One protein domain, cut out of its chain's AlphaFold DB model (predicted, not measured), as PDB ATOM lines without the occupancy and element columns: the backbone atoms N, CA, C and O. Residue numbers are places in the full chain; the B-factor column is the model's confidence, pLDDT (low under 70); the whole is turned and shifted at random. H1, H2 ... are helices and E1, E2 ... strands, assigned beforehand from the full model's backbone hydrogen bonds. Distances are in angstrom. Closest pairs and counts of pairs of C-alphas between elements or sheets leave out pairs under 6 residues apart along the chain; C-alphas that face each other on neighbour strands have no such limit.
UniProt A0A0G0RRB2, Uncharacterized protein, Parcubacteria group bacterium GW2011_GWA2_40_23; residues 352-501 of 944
ATOM      1  N   GLY A 352      21.932  43.242 123.123       81.75
ATOM      2  CA  GLY A 352      22.465  43.515 124.460       81.75
ATOM      3  C   GLY A 352      22.107  42.440 125.486       81.75
ATOM      4  O   GLY A 352      22.969  42.025 126.258       81.75
ATOM      5  N   PHE A 353      20.867  41.938 125.458       81.56
ATOM      6  CA  PHE A 353      20.438  40.847 126.339       81.56
ATOM      7  C   PHE A 353      21.154  39.531 126.012       81.56
ATOM      8  O   PHE A 353      21.689  38.886 126.910       81.56
ATOM      9  N   GLU A 354      21.205  39.165 124.725       86.06
ATOM     10  CA  GLU A 354      21.907  37.965 124.254       86.06
ATOM     11  C   GLU A 354      23.389  38.019 124.631       86.06
ATOM     12  O   GLU A 354      23.886  37.075 125.233       86.06
ATOM     13  N   LYS A 355      24.062  39.148 124.365       85.94
ATOM     14  CA  LYS A 355      25.463  39.378 124.733       85.94
ATOM     15  C   LYS A 355      25.679  39.185 126.231       85.94
ATOM     16  O   LYS A 355      26.521  38.394 126.622       85.94
ATOM     17  N   LYS A 356      24.889  39.855 127.079       85.62
ATOM     18  CA  LYS A 356      25.043  39.763 128.540       85.62
ATOM     19  C   LYS A 356      24.821  38.341 129.064       85.62
ATOM     20  O   LYS A 356      25.543  37.907 129.955       85.62
ATOM     21  N   LYS A 357      23.810  37.636 128.541       87.56
ATOM     22  CA  LYS A 357      23.541  36.239 128.911       87.56
ATOM     23  C   LYS A 357      24.703  35.340 128.489       87.56
ATOM     24  O   LYS A 357      25.169  34.555 129.303       87.56
ATOM     25  N   LEU A 358      25.186  35.502 127.259       89.06
ATOM     26  CA  LEU A 358      26.264  34.698 126.698       89.06
ATOM     27  C   LEU A 358      27.612  34.959 127.378       89.06
ATOM     28  O   LEU A 358      28.291  34.003 127.709       89.06
ATOM     29  N   ASP A 359      27.964  36.216 127.657       86.94
ATOM     30  CA  ASP A 359      29.186  36.572 128.395       86.94
ATOM     31  C   ASP A 359      29.188  35.940 129.794       86.94
ATOM     32  O   ASP A 359      30.210  35.431 130.247       86.94
ATOM     33  N   LYS A 360      28.029  35.935 130.470       86.88
ATOM     34  CA  LYS A 360      27.869  35.253 131.758       86.88
ATOM     35  C   LYS A 360      28.018  33.739 131.608       86.88
ATOM     36  O   LYS A 360      28.710  33.129 132.411       86.88
ATOM     37  N   ASP A 361      27.366  33.153 130.603       87.75
ATOM     38  CA  ASP A 361      27.408  31.711 130.366       87.75
ATOM     39  C   ASP A 361      28.838  31.238 130.016       87.75
ATOM     40  O   ASP A 361      29.275  30.219 130.540       87.75
ATOM     41  N   VAL A 362      29.579  31.990 129.187       87.81
ATOM     42  CA  VAL A 362      30.994  31.728 128.862       87.81
ATOM     43  C   VAL A 362      31.842  31.796 130.123       87.81
ATOM     44  O   VAL A 362      32.510  30.820 130.432       87.81
ATOM     45  N   LYS A 363      31.762  32.901 130.879       85.88
ATOM     46  CA  LYS A 363      32.564  33.077 132.094       85.88
ATOM     47  C   LYS A 363      32.320  31.954 133.103       85.88
ATOM     48  O   LYS A 363      33.268  31.367 133.600       85.88
ATOM     49  N   SER A 364      31.056  31.631 133.384       84.81
ATOM     50  CA  SER A 364      30.730  30.552 134.322       84.81
ATOM     51  C   SER A 364      31.283  29.205 133.860       84.81
ATOM     52  O   SER A 364      31.813  28.467 134.678       84.81
ATOM     53  N   LEU A 365      31.192  28.888 132.566       85.75
ATOM     54  CA  LEU A 365      31.696  27.623 132.042       85.75
ATOM     55  C   LEU A 365      33.235  27.577 132.027       85.75
ATOM     56  O   LEU A 365      33.795  26.547 132.382       85.75
ATOM     57  N   GLU A 366      33.913  28.688 131.712       85.19
ATOM     58  CA  GLU A 366      35.371  28.823 131.866       85.19
ATOM     59  C   GLU A 366      35.800  28.562 133.311       85.19
ATOM     60  O   GLU A 366      36.643  27.694 133.542       85.19
ATOM     61  N   ASP A 367      35.157  29.228 134.278       81.38
ATOM     62  CA  ASP A 367      35.433  29.052 135.707       81.38
ATOM     63  C   ASP A 367      35.242  27.586 136.146       81.38
ATOM     64  O   ASP A 367      36.052  27.056 136.905       81.38
ATOM     65  N   PHE A 368      34.195  26.908 135.654       83.81
ATOM     66  CA  PHE A 368      33.924  25.501 135.975       83.81
ATOM     67  C   PHE A 368      34.919  24.523 135.333       83.81
ATOM     68  O   PHE A 368      35.215  23.487 135.923       83.81
ATOM     69  N   THR A 369      35.420  24.824 134.132       77.00
ATOM     70  CA  THR A 369      36.367  23.954 133.404       77.00
ATOM     71  C   THR A 369      37.818  24.093 133.868       77.00
ATOM     72  O   THR A 369      38.581  23.142 133.739       77.00
ATOM     73  N   GLN A 370      38.208  25.249 134.419       71.75
ATOM     74  CA  GLN A 370      39.598  25.534 134.809       71.75
ATOM     75  C   GLN A 370      39.947  25.184 136.265       71.75
ATOM     76  O   GLN A 370      41.092  25.390 136.655       71.75
ATOM     77  N   ASP A 371      38.995  24.687 137.068       58.66
ATOM     78  CA  ASP A 371      39.179  24.347 138.496       58.66
ATOM     79  C   ASP A 371      39.937  25.440 139.285       58.66
ATOM     80  O   ASP A 371      40.806  25.189 140.118       58.66
ATOM     81  N   ASN A 372      39.627  26.704 138.982       52.31
ATOM     82  CA  ASN A 372      40.396  27.852 139.448       52.31
ATOM     83  C   ASN A 372      40.040  28.160 140.925       52.31
ATOM     84  O   ASN A 372      38.898  28.541 141.201       52.31
ATOM     85  N   PRO A 373      40.970  28.034 141.897       45.22
ATOM     86  CA  PRO A 373      40.675  28.076 143.338       45.22
ATOM     87  C   PRO A 373      40.527  29.505 143.902       45.22
ATOM     88  O   PRO A 373      40.796  29.756 145.076       45.22
ATOM     89  N   SER A 374      40.126  30.474 143.075       46.28
ATOM     90  CA  SER A 374      39.941  31.864 143.503       46.28
ATOM     91  C   SER A 374      38.770  32.000 144.491       46.28
ATOM     92  O   SER A 374      37.761  31.302 144.383       46.28
ATOM     93  N   TYR A 375      38.890  32.950 145.426       42.66
ATOM     94  CA  TYR A 375      37.945  33.254 146.518       42.66
ATOM     95  C   TYR A 375      36.492  33.556 146.069       42.66
ATOM     96  O   TYR A 375      35.602  33.617 146.912       42.66
ATOM     97  N   ASP A 376      36.245  33.709 144.764       45.84
ATOM     98  CA  ASP A 376      34.949  34.048 144.150       45.84
ATOM     99  C   ASP A 376      34.485  32.970 143.142       45.84
ATOM    100  O   ASP A 376      33.915  33.269 142.091       45.84
ATOM    101  N   ALA A 377      34.804  31.695 143.411       53.56
ATOM    102  CA  ALA A 377      34.505  30.576 142.517       53.56
ATOM    103  C   ALA A 377      33.007  30.506 142.168       53.56
ATOM    104  O   ALA A 377      32.166  30.292 143.047       53.56
ATOM    105  N   SER A 378      32.690  30.637 140.873       61.91
ATOM    106  CA  SER A 378      31.359  30.366 140.322       61.91
ATOM    107  C   SER A 378      30.847  29.017 140.851       61.91
ATOM    108  O   SER A 378      31.586  28.034 140.891       61.91
ATOM    109  N   PHE A 379      29.579  28.957 141.264       65.44
ATOM    110  CA  PHE A 379      28.926  27.730 141.732       65.44
ATOM    111  C   PHE A 379      27.496  27.645 141.199       65.44
ATOM    112  O   PHE A 379      26.843  28.662 140.941       65.44
ATOM    113  N   LEU A 380      26.996  26.422 141.042       69.38
ATOM    114  CA  LEU A 380      25.577  26.160 140.819       69.38
ATOM    115  C   LEU A 380      24.922  25.759 142.138       69.38
ATOM    116  O   LEU A 380      25.502  25.015 142.923       69.38
ATOM    117  N   LEU A 381      23.709  26.253 142.376       69.00
ATOM    118  CA  LEU A 381      22.862  25.788 143.471       69.00
ATOM    119  C   LEU A 381      22.024  24.621 142.955       69.00
ATOM    120  O   LEU A 381      21.254  24.784 142.005       69.00
ATOM    121  N   ALA A 382      22.175  23.462 143.580       66.38
ATOM    122  CA  ALA A 382      21.330  22.299 143.364       66.38
ATOM    123  C   ALA A 382      20.700  21.886 144.691       66.38
ATOM    124  O   ALA A 382      21.308  22.055 145.740       66.38
ATOM    125  N   LYS A 383      19.494  21.321 144.654       65.69
ATOM    126  CA  LYS A 383      18.892  20.749 145.860       65.69
ATOM    127  C   LYS A 383      19.482  19.371 146.128       65.69
ATOM    128  O   LYS A 383      19.502  18.544 145.217       65.69
ATOM    129  N   SER A 384      19.948  19.124 147.346       59.59
ATOM    130  CA  SER A 384      20.246  17.772 147.825       59.59
ATOM    131  C   SER A 384      18.961  16.994 148.120       59.59
ATOM    132  O   SER A 384      17.860  17.549 148.126       59.59
ATOM    133  N   GLU A 385      19.101  15.685 148.341       56.50
ATOM    134  CA  GLU A 385      17.988  14.756 148.606       56.50
ATOM    135  C   GLU A 385      17.170  15.120 149.859       56.50
ATOM    136  O   GLU A 385      15.991  14.791 149.945       56.50
ATOM    137  N   ASP A 386      17.762  15.863 150.794       55.25
ATOM    138  CA  ASP A 386      17.125  16.398 152.004       55.25
ATOM    139  C   ASP A 386      16.442  17.770 151.797       55.25
ATOM    140  O   ASP A 386      15.863  18.335 152.726       55.25
ATOM    141  N   GLY A 387      16.489  18.318 150.578       59.75
ATOM    142  CA  GLY A 387      15.891  19.601 150.220       59.75
ATOM    143  C   GLY A 387      16.740  20.835 150.547       59.75
ATOM    144  O   GLY A 387      16.253  21.946 150.312       59.75
ATOM    145  N   THR A 388      17.974  20.668 151.043       56.53
ATOM    146  CA  THR A 388      18.908  21.777 151.294       56.53
ATOM    147  C   THR A 388      19.667  22.194 150.027       56.53
ATOM    148  O   THR A 388      19.782  21.440 149.060       56.53
ATOM    149  N   ASP A 389      20.124  23.448 149.970       68.06
ATOM    150  CA  ASP A 389      20.850  23.968 148.810       68.06
ATOM    151  C   ASP A 389      22.331  23.547 148.877       68.06
ATOM    152  O   ASP A 389      23.110  24.057 149.683       68.06
ATOM    153  N   ARG A 390      22.740  22.637 147.990       76.19
ATOM    154  CA  ARG A 390      24.127  22.212 147.780       76.19
ATOM    155  C   ARG A 390      24.796  23.077 146.712       76.19
ATOM    156  O   ARG A 390      24.277  23.249 145.608       76.19
ATOM    157  N   GLN A 391      25.987  23.586 147.021       76.50
ATOM    158  CA  GLN A 391      26.844  24.256 146.043       76.50
ATOM    159  C   GLN A 391      27.634  23.222 145.237       76.50
ATOM    160  O   GLN A 391      28.369  22.416 145.806       76.50
ATOM    161  N   ILE A 392      27.502  23.273 143.916       75.31
ATOM    162  CA  ILE A 392      28.242  22.435 142.970       75.31
ATOM    163  C   ILE A 392      29.281  23.306 142.257       75.31
ATOM    164  O   ILE A 392      28.956  24.406 141.797       75.31
ATOM    165  N   LYS A 393      30.524  22.820 142.177       76.81
ATOM    166  CA  LYS A 393      31.684  23.522 141.599       76.81
ATOM    167  C   LYS A 393      32.440  22.625 140.613       76.81
ATOM    168  O   LYS A 393      32.166  21.430 140.526       76.81
ATOM    169  N   GLY A 394      33.379  23.225 139.882       76.81
ATOM    170  CA  GLY A 394      34.287  22.515 138.982       76.81
ATOM    171  C   GLY A 394      33.554  21.737 137.888       76.81
ATOM    172  O   GLY A 394      32.500  22.151 137.393       76.81
ATOM    173  N   ARG A 395      34.093  20.569 137.540       78.88
ATOM    174  CA  ARG A 395      33.613  19.741 136.423       78.88
ATOM    175  C   ARG A 395      32.145  19.310 136.548       78.88
ATOM    176  O   ARG A 395      31.422  19.336 135.555       78.88
ATOM    177  N   GLU A 396      31.673  19.010 137.760       80.88
ATOM    178  CA  GLU A 396      30.272  18.634 138.015       80.88
ATOM    179  C   GLU A 396      29.311  19.786 137.655       80.88
ATOM    180  O   GLU A 396      28.272  19.583 137.021       80.88
ATOM    181  N   ALA A 397      29.685  21.029 137.977       83.25
ATOM    182  CA  ALA A 397      28.900  22.204 137.605       83.25
ATOM    183  C   ALA A 397      28.900  22.434 136.083       83.25
ATOM    184  O   ALA A 397      27.859  22.773 135.508       83.25
ATOM    185  N   ALA A 398      30.039  22.200 135.420       84.38
ATOM    186  CA  ALA A 398      30.158  22.286 133.966       84.38
ATOM    187  C   ALA A 398      29.232  21.281 133.258       84.38
ATOM    188  O   ALA A 398      28.540  21.635 132.301       84.38
ATOM    189  N   GLU A 399      29.161  20.043 133.748       85.31
ATOM    190  CA  GLU A 399      28.310  18.987 133.191       85.31
ATOM    191  C   GLU A 399      26.815  19.284 133.363       85.31
ATOM    192  O   GLU A 399      26.039  19.156 132.410       85.31
ATOM    193  N   ILE A 400      26.397  19.748 134.546       85.50
ATOM    194  CA  ILE A 400      25.000  20.124 134.811       85.50
ATOM    195  C   ILE A 400      24.576  21.287 133.913       85.50
ATOM    196  O   ILE A 400      23.518  21.232 133.275       85.50
ATOM    197  N   MET A 401      25.412  22.325 133.821       86.56
ATOM    198  CA  MET A 401      25.164  23.455 132.930       86.56
ATOM    199  C   MET A 401      25.078  22.996 131.471       86.56
ATOM    200  O   MET A 401      24.174  23.423 130.749       86.56
ATOM    201  N   THR A 402      25.966  22.095 131.049       88.62
ATOM    202  CA  THR A 402      25.973  21.535 129.693       88.62
ATOM    203  C   THR A 402      24.667  20.814 129.393       88.62
ATOM    204  O   THR A 402      23.996  21.148 128.417       88.62
ATOM    205  N   ARG A 403      24.215  19.933 130.289       86.69
ATOM    206  CA  ARG A 403      22.935  19.224 130.153       86.69
ATOM    207  C   ARG A 403      21.749  20.186 130.062       86.69
ATOM    208  O   ARG A 403      20.883  20.016 129.204       86.69
ATOM    209  N   GLN A 404      21.722  21.225 130.899       88.50
ATOM    210  CA  GLN A 404      20.660  22.234 130.880       88.50
ATOM    211  C   GLN A 404      20.645  23.035 129.569       88.50
ATOM    212  O   GLN A 404      19.588  23.275 128.987       88.50
ATOM    213  N   LYS A 405      21.809  23.460 129.069       90.38
ATOM    214  CA  LYS A 405      21.893  24.229 127.817       90.38
ATOM    215  C   LYS A 405      21.628  23.357 126.590       90.38
ATOM    216  O   LYS A 405      21.040  23.855 125.626       90.38
ATOM    217  N   ASN A 406      22.023  22.083 126.626       90.00
ATOM    218  CA  ASN A 406      21.732  21.103 125.581       90.00
ATOM    219  C   ASN A 406      20.226  20.838 125.507       90.00
ATOM    220  O   ASN A 406      19.667  20.910 124.418       90.00
ATOM    221  N   SER A 407      19.539  20.655 126.640       88.62
ATOM    222  CA  SER A 407      18.084  20.443 126.639       88.62
ATOM    223  C   SER A 407      17.316  21.649 126.075       88.62
ATOM    224  O   SER A 407      16.425  21.477 125.239       88.62
ATOM    225  N   GLU A 408      17.715  22.882 126.414       89.25
ATOM    226  CA  GLU A 408      17.173  24.093 125.777       89.25
ATOM    227  C   GLU A 408      17.436  24.124 124.258       89.25
ATOM    228  O   GLU A 408      16.596  24.584 123.480       89.25
ATOM    229  N   ALA A 409      18.622  23.693 123.816       88.94
ATOM    230  CA  ALA A 409      18.991  23.664 122.402       88.94
ATOM    231  C   ALA A 409      18.194  22.606 121.625       88.94
ATOM    232  O   ALA A 409      17.678  22.919 120.553       88.94
ATOM    233  N   VAL A 410      18.002  21.420 122.201       89.19
ATOM    234  CA  VAL A 410      17.166  20.337 121.662       89.19
ATOM    235  C   VAL A 410      15.718  20.799 121.490       89.19
ATOM    236  O   VAL A 410      15.124  20.611 120.427       89.19
ATOM    237  N   GLN A 411      15.154  21.497 122.483       89.06
ATOM    238  CA  GLN A 411      13.814  22.078 122.359       89.06
ATOM    239  C   GLN A 411      13.727  23.098 121.214       89.06
ATOM    240  O   GLN A 411      12.759  23.098 120.448       89.06
ATOM    241  N   ARG A 412      14.747  23.952 121.053       89.06
ATOM    242  CA  ARG A 412      14.817  24.904 119.933       89.06
ATOM    243  C   ARG A 412      14.926  24.198 118.578       89.06
ATOM    244  O   ARG A 412      14.243  24.625 117.647       89.06
ATOM    245  N   ALA A 413      15.723  23.134 118.476       88.69
ATOM    246  CA  ALA A 413      15.860  22.324 117.266       88.69
ATOM    247  C   ALA A 413      14.528  21.657 116.885       88.69
ATOM    248  O   ALA A 413      14.111  21.737 115.733       88.69
ATOM    249  N   LYS A 414      13.786  21.122 117.865       91.19
ATOM    250  CA  LYS A 414      12.449  20.542 117.650       91.19
ATOM    251  C   LYS A 414      11.447  21.563 117.094       91.19
ATOM    252  O   LYS A 414      10.716  21.273 116.151       91.19
ATOM    253  N   LEU A 415      11.433  22.782 117.641       91.44
ATOM    254  CA  LEU A 415      10.583  23.876 117.142       91.44
ATOM    255  C   LEU A 415      10.997  24.382 115.753       91.44
ATOM    256  O   LEU A 415      10.177  24.958 115.035       91.44
ATOM    257  N   TRP A 416      12.277  24.277 115.398       93.62
ATOM    258  CA  TRP A 416      12.754  24.597 114.054       93.62
ATOM    259  C   TRP A 416      12.322  23.521 113.053       93.62
ATOM    260  O   TRP A 416      11.714  23.874 112.047       93.62
ATOM    261  N   PHE A 417      12.523  22.242 113.386       92.50
ATOM    262  CA  PHE A 417      12.114  21.103 112.564       92.50
ATOM    263  C   PHE A 417      10.619  21.150 112.229       92.50
ATOM    264  O   PHE A 417      10.254  21.064 111.060       92.50
ATOM    265  N   GLY A 418       9.759  21.394 113.227       91.06
ATOM    266  CA  GLY A 418       8.319  21.548 112.992       91.06
ATOM    267  C   GLY A 418       7.998  22.669 111.996       91.06
ATOM    268  O   GLY A 418       7.296  22.446 111.017       91.06
ATOM    269  N   ARG A 419       8.599  23.855 112.177       92.88
ATOM    270  CA  ARG A 419       8.381  25.003 111.279       92.88
ATOM    271  C   ARG A 419       8.872  24.767 109.855       92.88
ATOM    272  O   ARG A 419       8.271  25.294 108.922       92.88
ATOM    273  N   GLU A 420       9.984  24.063 109.678       93.50
ATOM    274  CA  GLU A 420      10.518  23.790 108.343       93.50
ATOM    275  C   GLU A 420       9.723  22.680 107.645       93.50
ATOM    276  O   GLU A 420       9.384  22.826 106.471       93.50
ATOM    277  N   SER A 421       9.307  21.650 108.390       93.00
ATOM    278  CA  SER A 421       8.381  20.620 107.909       93.00
ATOM    279  C   SER A 421       7.064  21.237 107.424       93.00
ATOM    280  O   SER A 421       6.642  20.985 106.296       93.00
ATOM    281  N   ASP A 422       6.478  22.167 108.187       93.94
ATOM    282  CA  ASP A 422       5.258  22.886 107.791       93.94
ATOM    283  C   ASP A 422       5.419  23.662 106.475       93.94
ATOM    284  O   ASP A 422       4.507  23.685 105.645       93.94
ATOM    285  N   LYS A 423       6.582  24.285 106.234       94.19
ATOM    286  CA  LYS A 423       6.854  24.977 104.961       94.19
ATOM    287  C   LYS A 423       6.949  24.002 103.795       94.19
ATOM    288  O   LYS A 423       6.462  24.319 102.708       94.19
ATOM    289  N   ILE A 424       7.587  22.850 104.000       93.81
ATOM    290  CA  ILE A 424       7.714  21.807 102.979       93.81
ATOM    291  C   ILE A 424       6.329  21.225 102.665       93.81
ATOM    292  O   ILE A 424       5.975  21.121 101.490       93.81
ATOM    293  N   ASN A 425       5.507  20.973 103.688       93.62
ATOM    294  CA  ASN A 425       4.113  20.543 103.553       93.62
ATOM    295  C   ASN A 425       3.274  21.576 102.792       93.62
ATOM    296  O   ASN A 425       2.600  21.246 101.820       93.62
ATOM    297  N   HIS A 426       3.364  22.854 103.171       94.06
ATOM    298  CA  HIS A 426       2.645  23.928 102.489       94.06
ATOM    299  C   HIS A 426       3.068  24.069 101.019       94.06
ATOM    300  O   HIS A 426       2.228  24.250 100.136       94.06
ATOM    301  N   TRP A 427       4.370  23.967 100.736       96.31
ATOM    302  CA  TRP A 427       4.888  23.950  99.370       96.31
ATOM    303  C   TRP A 427       4.337  22.766  98.565       96.31
ATOM    304  O   TRP A 427       3.979  22.947  97.397       96.31
ATOM    305  N   PHE A 428       4.245  21.582  99.173       95.38
ATOM    306  CA  PHE A 428       3.714  20.387  98.527       95.38
ATOM    307  C   PHE A 428       2.230  20.548  98.191       95.38
ATOM    308  O   PHE A 428       1.867  20.426  97.024       95.38
ATOM    309  N   GLU A 429       1.399  20.950  99.155       94.19
ATOM    310  CA  GLU A 429      -0.036  21.186  98.936       94.19
ATOM    311  C   GLU A 429      -0.288  22.250  97.862       94.19
ATOM    312  O   GLU A 429      -1.051  22.030  96.923       94.19
ATOM    313  N   LYS A 430       0.447  23.369  97.905       93.69
ATOM    314  CA  LYS A 430       0.368  24.403  96.865       93.69
ATOM    315  C   LYS A 430       0.755  23.870  95.483       93.69
ATOM    316  O   LYS A 430       0.178  24.284  94.477       93.69
ATOM    317  N   SER A 431       1.734  22.969  95.421       90.62
ATOM    318  CA  SER A 431       2.151  22.332  94.170       90.62
ATOM    319  C   SER A 431       1.070  21.388  93.641       90.62
ATOM    320  O   SER A 431       0.782  21.446  92.449       90.62
ATOM    321  N   LYS A 432       0.397  20.612  94.506       91.50
ATOM    322  CA  LYS A 432      -0.752  19.770  94.123       91.50
ATOM    323  C   LYS A 432      -1.885  20.595  93.525       91.50
ATOM    324  O   LYS A 432      -2.349  20.286  92.432       91.50
ATOM    325  N   THR A 433      -2.289  21.676  94.198       91.44
ATOM    326  CA  THR A 433      -3.355  22.565  93.706       91.44
ATOM    327  C   THR A 433      -2.994  23.172  92.352       91.44
ATOM    328  O   THR A 433      -3.840  23.268  91.468       91.44
ATOM    329  N   LYS A 434      -1.725  23.555  92.161       90.62
ATOM    330  CA  LYS A 434      -1.254  24.126  90.897       90.62
ATOM    331  C   LYS A 434      -1.257  23.100  89.759       90.62
ATOM    332  O   LYS A 434      -1.685  23.439  88.664       90.62
ATOM    333  N   ILE A 435      -0.821  21.867  90.023       89.44
ATOM    334  CA  ILE A 435      -0.831  20.759  89.051       89.44
ATOM    335  C   ILE A 435      -2.268  20.372  88.675       89.44
ATOM    336  O   ILE A 435      -2.545  20.107  87.507       89.44
ATOM    337  N   ALA A 436      -3.192  20.387  89.641       86.56
ATOM    338  CA  ALA A 436      -4.610  20.120  89.397       86.56
ATOM    339  C   ALA A 436      -5.261  21.154  88.458       86.56
ATOM    340  O   ALA A 436      -6.207  20.820  87.754       86.56
ATOM    341  N   GLY A 437      -4.744  22.387  88.421       85.94
ATOM    342  CA  GLY A 437      -5.213  23.456  87.536       85.94
ATOM    343  C   GLY A 437      -4.570  23.490  86.143       85.94
ATOM    344  O   GLY A 437      -4.840  24.427  85.396       85.94
ATOM    345  N   TYR A 438      -3.695  22.539  85.792       87.94
ATOM    346  CA  TYR A 438      -3.087  22.471  84.460       87.94
ATOM    347  C   TYR A 438      -4.003  21.778  83.443       87.94
ATOM    348  O   TYR A 438      -4.539  20.695  83.703       87.94
ATOM    349  N   ASP A 439      -4.108  22.385  82.261       87.25
ATOM    350  CA  ASP A 439      -4.794  21.831  81.092       87.25
ATOM    351  C   ASP A 439      -3.866  20.855  80.346       87.25
ATOM    352  O   ASP A 439      -3.222  21.200  79.359       87.25
ATOM    353  N   ILE A 440      -3.694  19.664  80.923       87.31
ATOM    354  CA  ILE A 440      -2.804  18.589  80.455       87.31
ATOM    355  C   ILE A 440      -3.488  17.226  80.598       87.31
ATOM    356  O   ILE A 440      -4.470  17.091  81.341       87.31
ATOM    357  N   SER A 441      -2.957  16.208  79.915       85.69
ATOM    358  CA  SER A 441      -3.478  14.840  80.001       85.69
ATOM    359  C   SER A 441      -3.319  14.259  81.413       85.69
ATOM    360  O   SER A 441      -2.470  14.683  82.202       85.69
ATOM    361  N   GLU A 442      -4.155  13.282  81.760       82.06
ATOM    362  CA  GLU A 442      -4.142  12.664  83.091       82.06
ATOM    363  C   GLU A 442      -2.836  11.890  83.359       82.06
ATOM    364  O   GLU A 442      -2.314  11.917  84.474       82.06
ATOM    365  N   GLU A 443      -2.248  11.294  82.319       82.19
ATOM    366  CA  GLU A 443      -0.947  10.616  82.373       82.19
ATOM    367  C   GLU A 443       0.205  11.595  82.651       82.19
ATOM    368  O   GLU A 443       1.030  11.350  83.535       82.19
ATOM    369  N   GLU A 444       0.236  12.745  81.966       80.38
ATOM    370  CA  GLU A 444       1.238  13.793  82.207       80.38
ATOM    371  C   GLU A 444       1.073  14.422  83.593       80.38
ATOM    372  O   GLU A 444       2.057  14.644  84.305       80.38
ATOM    373  N   ARG A 445      -0.174  14.654  84.025       86.12
ATOM    374  CA  ARG A 445      -0.480  15.163  85.367       86.12
ATOM    375  C   ARG A 445       0.036  14.216  86.451       86.12
ATOM    376  O   ARG A 445       0.674  14.681  87.396       86.12
ATOM    377  N   ASN A 446      -0.182  12.910  86.292       86.81
ATOM    378  CA  ASN A 446       0.296  11.886  87.223       86.81
ATOM    379  C   ASN A 446       1.827  11.789  87.238       86.81
ATOM    380  O   ASN A 446       2.419  11.691  88.312       86.81
ATOM    381  N   SER A 447       2.487  11.902  86.081       87.25
ATOM    382  CA  SER A 447       3.955  11.936  85.997       87.25
ATOM    383  C   SER A 447       4.549  13.137  86.751       87.25
ATOM    384  O   SER A 447       5.469  12.991  87.564       87.25
ATOM    385  N   ILE A 448       3.973  14.330  86.561       86.06
ATOM    386  CA  ILE A 448       4.388  15.548  87.273       86.06
ATOM    387  C   ILE A 448       4.130  15.408  88.778       86.06
ATOM    388  O   ILE A 448       4.975  15.803  89.585       86.06
ATOM    389  N   TYR A 449       2.991  14.827  89.162       88.75
ATOM    390  CA  TYR A 449       2.647  14.593  90.561       88.75
ATOM    391  C   TYR A 449       3.648  13.653  91.241       88.75
ATOM    392  O   TYR A 449       4.186  14.010  92.289       88.75
ATOM    393  N   SER A 450       3.989  12.522  90.612       88.88
ATOM    394  CA  SER A 450       5.013  11.596  91.114       88.88
ATOM    395  C   SER A 450       6.376  12.277  91.263       88.88
ATOM    396  O   SER A 450       7.001  12.166  92.314       88.88
ATOM    397  N   SER A 451       6.802  13.088  90.287       92.00
ATOM    398  CA  SER A 451       8.060  13.852  90.379       92.00
ATOM    399  C   SER A 451       8.070  14.882  91.522       92.00
ATOM    400  O   SER A 451       9.108  15.155  92.133       92.00
ATOM    401  N   VAL A 452       6.930  15.518  91.806       90.69
ATOM    402  CA  VAL A 452       6.804  16.463  92.925       90.69
ATOM    403  C   VAL A 452       6.742  15.726  94.263       90.69
ATOM    404  O   VAL A 452       7.335  16.201  95.231       90.69
ATOM    405  N   GLN A 453       6.105  14.558  94.307       92.19
ATOM    406  CA  GLN A 453       6.048  13.698  95.485       92.19
ATOM    407  C   GLN A 453       7.423  13.118  95.843       92.19
ATOM    408  O   GLN A 453       7.805  13.161  97.008       92.19
ATOM    409  N   GLU A 454       8.220  12.689  94.864       92.94
ATOM    410  CA  GLU A 454       9.617  12.290  95.088       92.94
ATOM    411  C   GLU A 454      10.457  13.438  95.660       92.94
ATOM    412  O   GLU A 454      11.201  13.256  96.624       92.94
ATOM    413  N   ARG A 455      10.306  14.653  95.115       92.38
ATOM    414  CA  ARG A 455      10.994  15.845  95.637       92.38
ATOM    415  C   ARG A 455      10.542  16.225  97.045       92.38
ATOM    416  O   ARG A 455      11.357  16.728  97.812       92.38
ATOM    417  N   TYR A 456       9.267  16.030  97.371       94.69
ATOM    418  CA  TYR A 456       8.741  16.216  98.721       94.69
ATOM    419  C   TYR A 456       9.355  15.207  99.693       94.69
ATOM    420  O   TYR A 456       9.941  15.632 100.687       94.69
ATOM    421  N   ASN A 457       9.304  13.913  99.364       93.50
ATOM    422  CA  ASN A 457       9.868  12.848 100.192       93.50
ATOM    423  C   ASN A 457      11.353  13.104 100.454       93.50
ATOM    424  O   ASN A 457      11.760  13.172 101.605       93.50
ATOM    425  N   LYS A 458      12.127  13.407  99.402       94.81
ATOM    426  CA  LYS A 458      13.546  13.742  99.539       94.81
ATOM    427  C   LYS A 458      13.785  14.928 100.479       94.81
ATOM    428  O   LYS A 458      14.649  14.858 101.338       94.81
ATOM    429  N   LYS A 459      13.016  16.016 100.347       94.75
ATOM    430  CA  LYS A 459      13.159  17.192 101.223       94.75
ATOM    431  C   LYS A 459      12.827  16.889 102.685       94.75
ATOM    432  O   LYS A 459      13.464  17.460 103.564       94.75
ATOM    433  N   ILE A 460      11.819  16.056 102.939       93.88
ATOM    434  CA  ILE A 460      11.459  15.628 104.296       93.88
ATOM    435  C   ILE A 460      12.539  14.707 104.867       93.88
ATOM    436  O   ILE A 460      12.951  14.919 106.002       93.88
ATOM    437  N   ASP A 461      13.034  13.752 104.079       93.62
ATOM    438  CA  ASP A 461      14.099  12.833 104.488       93.62
ATOM    439  C   ASP A 461      15.402  13.586 104.792       93.62
ATOM    440  O   ASP A 461      15.987  13.382 105.856       93.62
ATOM    441  N   ASP A 462      15.810  14.514 103.919       93.75
ATOM    442  CA  ASP A 462      16.983  15.374 104.119       93.75
ATOM    443  C   ASP A 462      16.833  16.206 105.411       93.75
ATOM    444  O   ASP A 462      17.744  16.245 106.242       93.75
ATOM    445  N   LEU A 463      15.660  16.821 105.634       93.31
ATOM    446  CA  LEU A 463      15.367  17.593 106.849       93.31
ATOM    447  C   LEU A 463      15.388  16.711 108.109       93.31
ATOM    448  O   LEU A 463      15.846  17.137 109.172       93.31
ATOM    449  N   GLN A 464      14.877  15.485 108.010       93.31
ATOM    450  CA  GLN A 464      14.845  14.537 109.115       93.31
ATOM    451  C   GLN A 464      16.252  14.046 109.464       93.31
ATOM    452  O   GLN A 464      16.584  13.967 110.647       93.31
ATOM    453  N   GLN A 465      17.097  13.779 108.466       92.94
ATOM    454  CA  GLN A 465      18.506  13.448 108.677       92.94
ATOM    455  C   GLN A 465      19.270  14.612 109.318       92.94
ATOM    456  O   GLN A 465      19.998  14.392 110.287       92.94
ATOM    457  N   GLU A 466      19.062  15.848 108.850       93.31
ATOM    458  CA  GLU A 466      19.668  17.049 109.444       93.31
ATOM    459  C   GLU A 466      19.251  17.218 110.914       93.31
ATOM    460  O   GLU A 466      20.092  17.446 111.787       93.31
ATOM    461  N   TYR A 467      17.962  17.038 111.211       92.69
ATOM    462  CA  TYR A 467      17.447  17.108 112.576       92.69
ATOM    463  C   TYR A 467      18.052  16.030 113.483       92.69
ATOM    464  O   TYR A 467      18.522  16.352 114.574       92.69
ATOM    465  N   GLN A 468      18.077  14.768 113.042       92.06
ATOM    466  CA  GLN A 468      18.644  13.663 113.823       92.06
ATOM    467  C   GLN A 468      20.145  13.857 114.072       92.06
ATOM    468  O   GLN A 468      20.612  13.655 115.193       92.06
ATOM    469  N   GLY A 469      20.888  14.322 113.062       90.56
ATOM    470  CA  GLY A 469      22.303  14.661 113.203       90.56
ATOM    471  C   GLY A 469      22.547  15.760 114.242       90.56
ATOM    472  O   GLY A 469      23.432  15.627 115.087       90.56
ATOM    473  N   GLU A 470      21.734  16.821 114.239       90.38
ATOM    474  CA  GLU A 470      21.876  17.919 115.203       90.38
ATOM    475  C   GLU A 470      21.487  17.504 116.632       90.38
ATOM    476  O   GLU A 470      22.153  17.913 117.584       90.38
ATOM    477  N   ILE A 471      20.460  16.665 116.812       91.44
ATOM    478  CA  ILE A 471      20.104  16.124 118.133       91.44
ATOM    479  C   ILE A 471      21.221  15.235 118.678       91.44
ATOM    480  O   ILE A 471      21.675  15.470 119.797       91.44
ATOM    481  N   ALA A 472      21.732  14.296 117.874       89.50
ATOM    482  CA  ALA A 472      22.831  13.424 118.278       89.50
ATOM    483  C   ALA A 472      24.085  14.225 118.671       89.50
ATOM    484  O   ALA A 472      24.754  13.900 119.655       89.50
ATOM    485  N   ARG A 473      24.380  15.315 117.948       91.56
ATOM    486  CA  ARG A 473      25.461  16.248 118.297       91.56
ATOM    487  C   ARG A 473      25.210  16.942 119.635       91.56
ATOM    488  O   ARG A 473      26.122  17.046 120.447       91.56
ATOM    489  N   LEU A 474      23.997  17.445 119.871       89.56
ATOM    490  CA  LEU A 474      23.651  18.167 121.100       89.56
ATOM    491  C   LEU A 474      23.603  17.257 122.332       89.56
ATOM    492  O   LEU A 474      23.936  17.717 123.420       89.56
ATOM    493  N   GLU A 475      23.195  15.999 122.189       86.19
ATOM    494  CA  GLU A 475      23.113  15.042 123.299       86.19
ATOM    495  C   GLU A 475      24.491  14.563 123.764       86.19
ATOM    496  O   GLU A 475      24.696  14.393 124.964       86.19
ATOM    497  N   ASN A 476      25.452  14.439 122.842       87.81
ATOM    498  CA  ASN A 476      26.806  13.950 123.134       87.81
ATOM    499  C   ASN A 476      27.845  15.061 123.366       87.81
ATOM    500  O   ASN A 476      29.018  14.767 123.583       87.81
ATOM    501  N   ARG A 477      27.436  16.335 123.322       90.56
ATOM    502  CA  ARG A 477      28.353  17.476 123.427       90.56
ATOM    503  C   ARG A 477      28.995  17.592 124.812       90.56
ATOM    504  O   ARG A 477      28.277  17.687 125.812       90.56
ATOM    505  N   THR A 478      30.320  17.707 124.856       90.12
ATOM    506  CA  THR A 478      31.100  17.896 126.094       90.12
ATOM    507  C   THR A 478      31.063  19.350 126.605       90.12
ATOM    508  O   THR A 478      30.704  20.265 125.853       90.12
ATOM    509  N   PRO A 479      31.444  19.616 127.874       88.44
ATOM    510  CA  PRO A 479      31.558  20.986 128.381       88.44
ATOM    511  C   PRO A 479      32.524  21.868 127.577       88.44
ATOM    512  O   PRO A 479      32.203  23.026 127.306       88.44
ATOM    513  N   ASP A 480      33.656  21.320 127.129       87.50
ATOM    514  CA  ASP A 480      34.651  22.052 126.334       87.50
ATOM    515  C   ASP A 480      34.124  22.399 124.935       87.50
ATOM    516  O   ASP A 480      34.294  23.520 124.450       87.50
ATOM    517  N   GLU A 481      33.398  21.478 124.300       89.81
ATOM    518  CA  GLU A 481      32.739  21.727 123.014       89.81
ATOM    519  C   GLU A 481      31.612  22.760 123.136       89.81
ATOM    520  O   GLU A 481      31.416  23.596 122.247       89.81
ATOM    521  N   LEU A 482      30.864  22.741 124.247       91.00
ATOM    522  CA  LEU A 482      29.876  23.774 124.541       91.00
ATOM    523  C   LEU A 482      30.543  25.140 124.733       91.00
ATOM    524  O   LEU A 482      30.056  26.137 124.188       91.00
ATOM    525  N   LEU A 483      31.657  25.189 125.463       89.50
ATOM    526  CA  LEU A 483      32.432  26.406 125.657       89.50
ATOM    527  C   LEU A 483      32.948  26.956 124.322       89.50
ATOM    528  O   LEU A 483      32.777  28.148 124.051       89.50
ATOM    529  N   GLY A 484      33.495  26.096 123.459       90.19
ATOM    530  CA  GLY A 484      33.899  26.449 122.097       90.19
ATOM    531  C   GLY A 484      32.748  27.064 121.295       90.19
ATOM    532  O   GLY A 484      32.862  28.187 120.798       90.19
ATOM    533  N   ALA A 485      31.587  26.403 121.268       88.81
ATOM    534  CA  ALA A 485      30.398  26.908 120.578       88.81
ATOM    535  C   ALA A 485      29.898  28.254 121.145       88.81
ATOM    536  O   ALA A 485      29.440  29.129 120.400       88.81
ATOM    537  N   PHE A 486      29.981  28.457 122.464       92.88
ATOM    538  CA  PHE A 486      29.645  29.737 123.084       92.88
ATOM    539  C   PHE A 486      30.641  30.838 122.723       92.88
ATOM    540  O   PHE A 486      30.190  31.938 122.399       92.88
ATOM    541  N   LYS A 487      31.950  30.559 122.690       90.00
ATOM    542  CA  LYS A 487      32.980  31.516 122.251       90.00
ATOM    543  C   LYS A 487      32.789  31.929 120.793       90.00
ATOM    544  O   LYS A 487      32.783  33.122 120.485       90.00
ATOM    545  N   GLU A 488      32.513  30.983 119.898       90.56
ATOM    546  CA  GLU A 488      32.182  31.286 118.499       90.56
ATOM    547  C   GLU A 488      30.942  32.181 118.389       90.56
ATOM    548  O   GLU A 488      30.935  33.206 117.692       90.56
ATOM    549  N   ARG A 489      29.877  31.842 119.131       89.31
ATOM    550  CA  ARG A 489      28.667  32.667 119.167       89.31
ATOM    551  C   ARG A 489      28.952  34.049 119.746       89.31
ATOM    552  O   ARG A 489      28.386  35.027 119.252       89.31
ATOM    553  N   GLN A 490      29.826  34.146 120.743       88.88
ATOM    554  CA  GLN A 490      30.202  35.392 121.400       88.88
ATOM    555  C   GLN A 490      30.882  36.333 120.411       88.88
ATOM    556  O   GLN A 490      30.479  37.493 120.317       88.88
ATOM    557  N   VAL A 491      31.797  35.837 119.572       87.19
ATOM    558  CA  VAL A 491      32.414  36.622 118.487       87.19
ATOM    559  C   VAL A 491      31.351  37.185 117.533       87.19
ATOM    560  O   VAL A 491      31.343  38.382 117.224       87.19
ATOM    561  N   ILE A 492      30.394  36.355 117.101       86.81
ATOM    562  CA  ILE A 492      29.318  36.770 116.184       86.81
ATOM    563  C   ILE A 492      28.400  37.815 116.835       86.81
ATOM    564  O   ILE A 492      28.043  38.818 116.203       86.81
ATOM    565  N   VAL A 493      27.987  37.578 118.081       85.50
ATOM    566  CA  VAL A 493      27.099  38.469 118.838       85.50
ATOM    567  C   VAL A 493      27.799  39.791 119.128       85.50
ATOM    568  O   VAL A 493      27.190  40.831 118.894       85.50
ATOM    569  N   ASN A 494      29.077  39.780 119.510       84.44
ATOM    570  CA  ASN A 494      29.876  40.984 119.738       84.44
ATOM    571  C   ASN A 494      30.003  41.816 118.461       84.44
ATOM    572  O   ASN A 494      29.672  42.999 118.466       84.44
ATOM    573  N   LYS A 495      30.339  41.197 117.322       84.19
ATOM    574  CA  LYS A 495      30.397  41.899 116.027       84.19
ATOM    575  C   LYS A 495      29.051  42.531 115.650       84.19
ATOM    576  O   LYS A 495      28.993  43.654 115.143       84.19
ATOM    577  N   ARG A 496      27.943  41.821 115.892       85.06
ATOM    578  CA  ARG A 496      26.581  42.327 115.645       85.06
ATOM    579  C   ARG A 496      26.195  43.438 116.619       85.06
ATOM    580  O   ARG A 496      25.548  44.397 116.191       85.06
ATOM    581  N   PHE A 497      26.589  43.314 117.880       84.94
ATOM    582  CA  PHE A 497      26.379  44.303 118.925       84.94
ATOM    583  C   PHE A 497      27.111  45.600 118.568       84.94
ATOM    584  O   PHE A 497      26.449  46.614 118.360       84.94
ATOM    585  N   GLU A 498      28.424  45.550 118.343       82.56
ATOM    586  CA  GLU A 498      29.253  46.705 117.971       82.56
ATOM    587  C   GLU A 498      28.731  47.423 116.719       82.56
ATOM    588  O   GLU A 498      28.528  48.641 116.704       82.56
ATOM    589  N   LYS A 499      28.385  46.664 115.670       81.56
ATOM    590  CA  LYS A 499      27.836  47.233 114.428       81.56
ATOM    591  C   LYS A 499      26.529  48.003 114.657       81.56
ATOM    592  O   LYS A 499      26.289  49.006 113.977       81.56
ATOM    593  N   ARG A 500      25.681  47.531 115.579       83.19
ATOM    594  CA  ARG A 500      24.332  48.065 115.840       83.19
ATOM    595  C   ARG A 500      24.231  48.970 117.070       83.19
ATOM    596  O   ARG A 500      23.112  49.324 117.434       83.19
ATOM    597  N   LYS A 501      25.353  49.383 117.669       86.19
ATOM    598  CA  LYS A 501      25.355  50.455 118.673       86.19
ATOM    599  C   LYS A 501      24.687  51.715 118.124       86.19
ATOM    600  O   LYS A 501      24.884  52.076 116.952       86.19
TER     601      LYS A 501
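This is residues 352 to 501 of the 944 residues of an uncharacterized protein of Parcubacteria group bacterium GW2011_GWA2_40_23 (UniProt A0A0G0RRB2). A long, narrow helical hairpin, H2 and H3 side by side, makes the longest axis, and at the end away from its tip a second helix pair, H1 and H4, stands off steeply, giving an L. A small two-strand hairpin, E1 and E2, lies at that same end, next to the first residues of H2. The printed part has 150 residues with four named helices and two named strands, which follow along the chain as H1, E1, E2, H2, H3, H4; the class is mostly helix, and the sheet E1 - E2 is antiparallel. It is extended, with a radius of gyration of the C-alphas of 23.7 A and spans of 80 by 45 by 24 A.

H1, residues 352 to 369, begins at C-alpha 352 (22.465, 43.515, 124.460) and is 25.6 A long. E1 is residues 380 to 383 and E2 residues 389 to 392. H2, residues 394 to 436, is 63.1 A long; H3, residues 442 to 475, 48.6 A. H4, residues 479 to 499, is 30.0 A long and ends at C-alpha 499 (27.836, 47.233, 114.428).

H2 is the hub. It touches H3 in a helical hairpin, opposite ways at a shallow tilt of 5 degrees; the closest C-alphas, of Asn 406 and Leu 474, are 5.7 A apart. With residues 394 to 401 alone it touches H1 at a steep tilt of 45 degrees, closest at the C-alphas of Phe 368 and Gly 394, 4.3 A. With residues 398 to 402 alone it touches H4 at a steep tilt of 65 degrees, closest at the C-alphas of Thr 402 and Pro 479, 5.8 A. H1 and H4 touch at a shallow tilt of 28 degrees, opposite ways, closest at the C-alphas of Lys 355 and Val 493, 6.2 A. H3 is apart from H1 and H4. In the hairpin E1 and E2, N 382 and O 390 are 2.9 A apart, within hydrogen-bond range. In H1, H2, H3 and H4 every O i to N i+4 pair is within that range.

The C-alphas farthest apart, of Tyr 375 and Ser 441, are 80.5 A apart. Residues 438 to 443 stand free. The printed part has no cut and no long link. pLDDT is under 70 at residues 371 to 389.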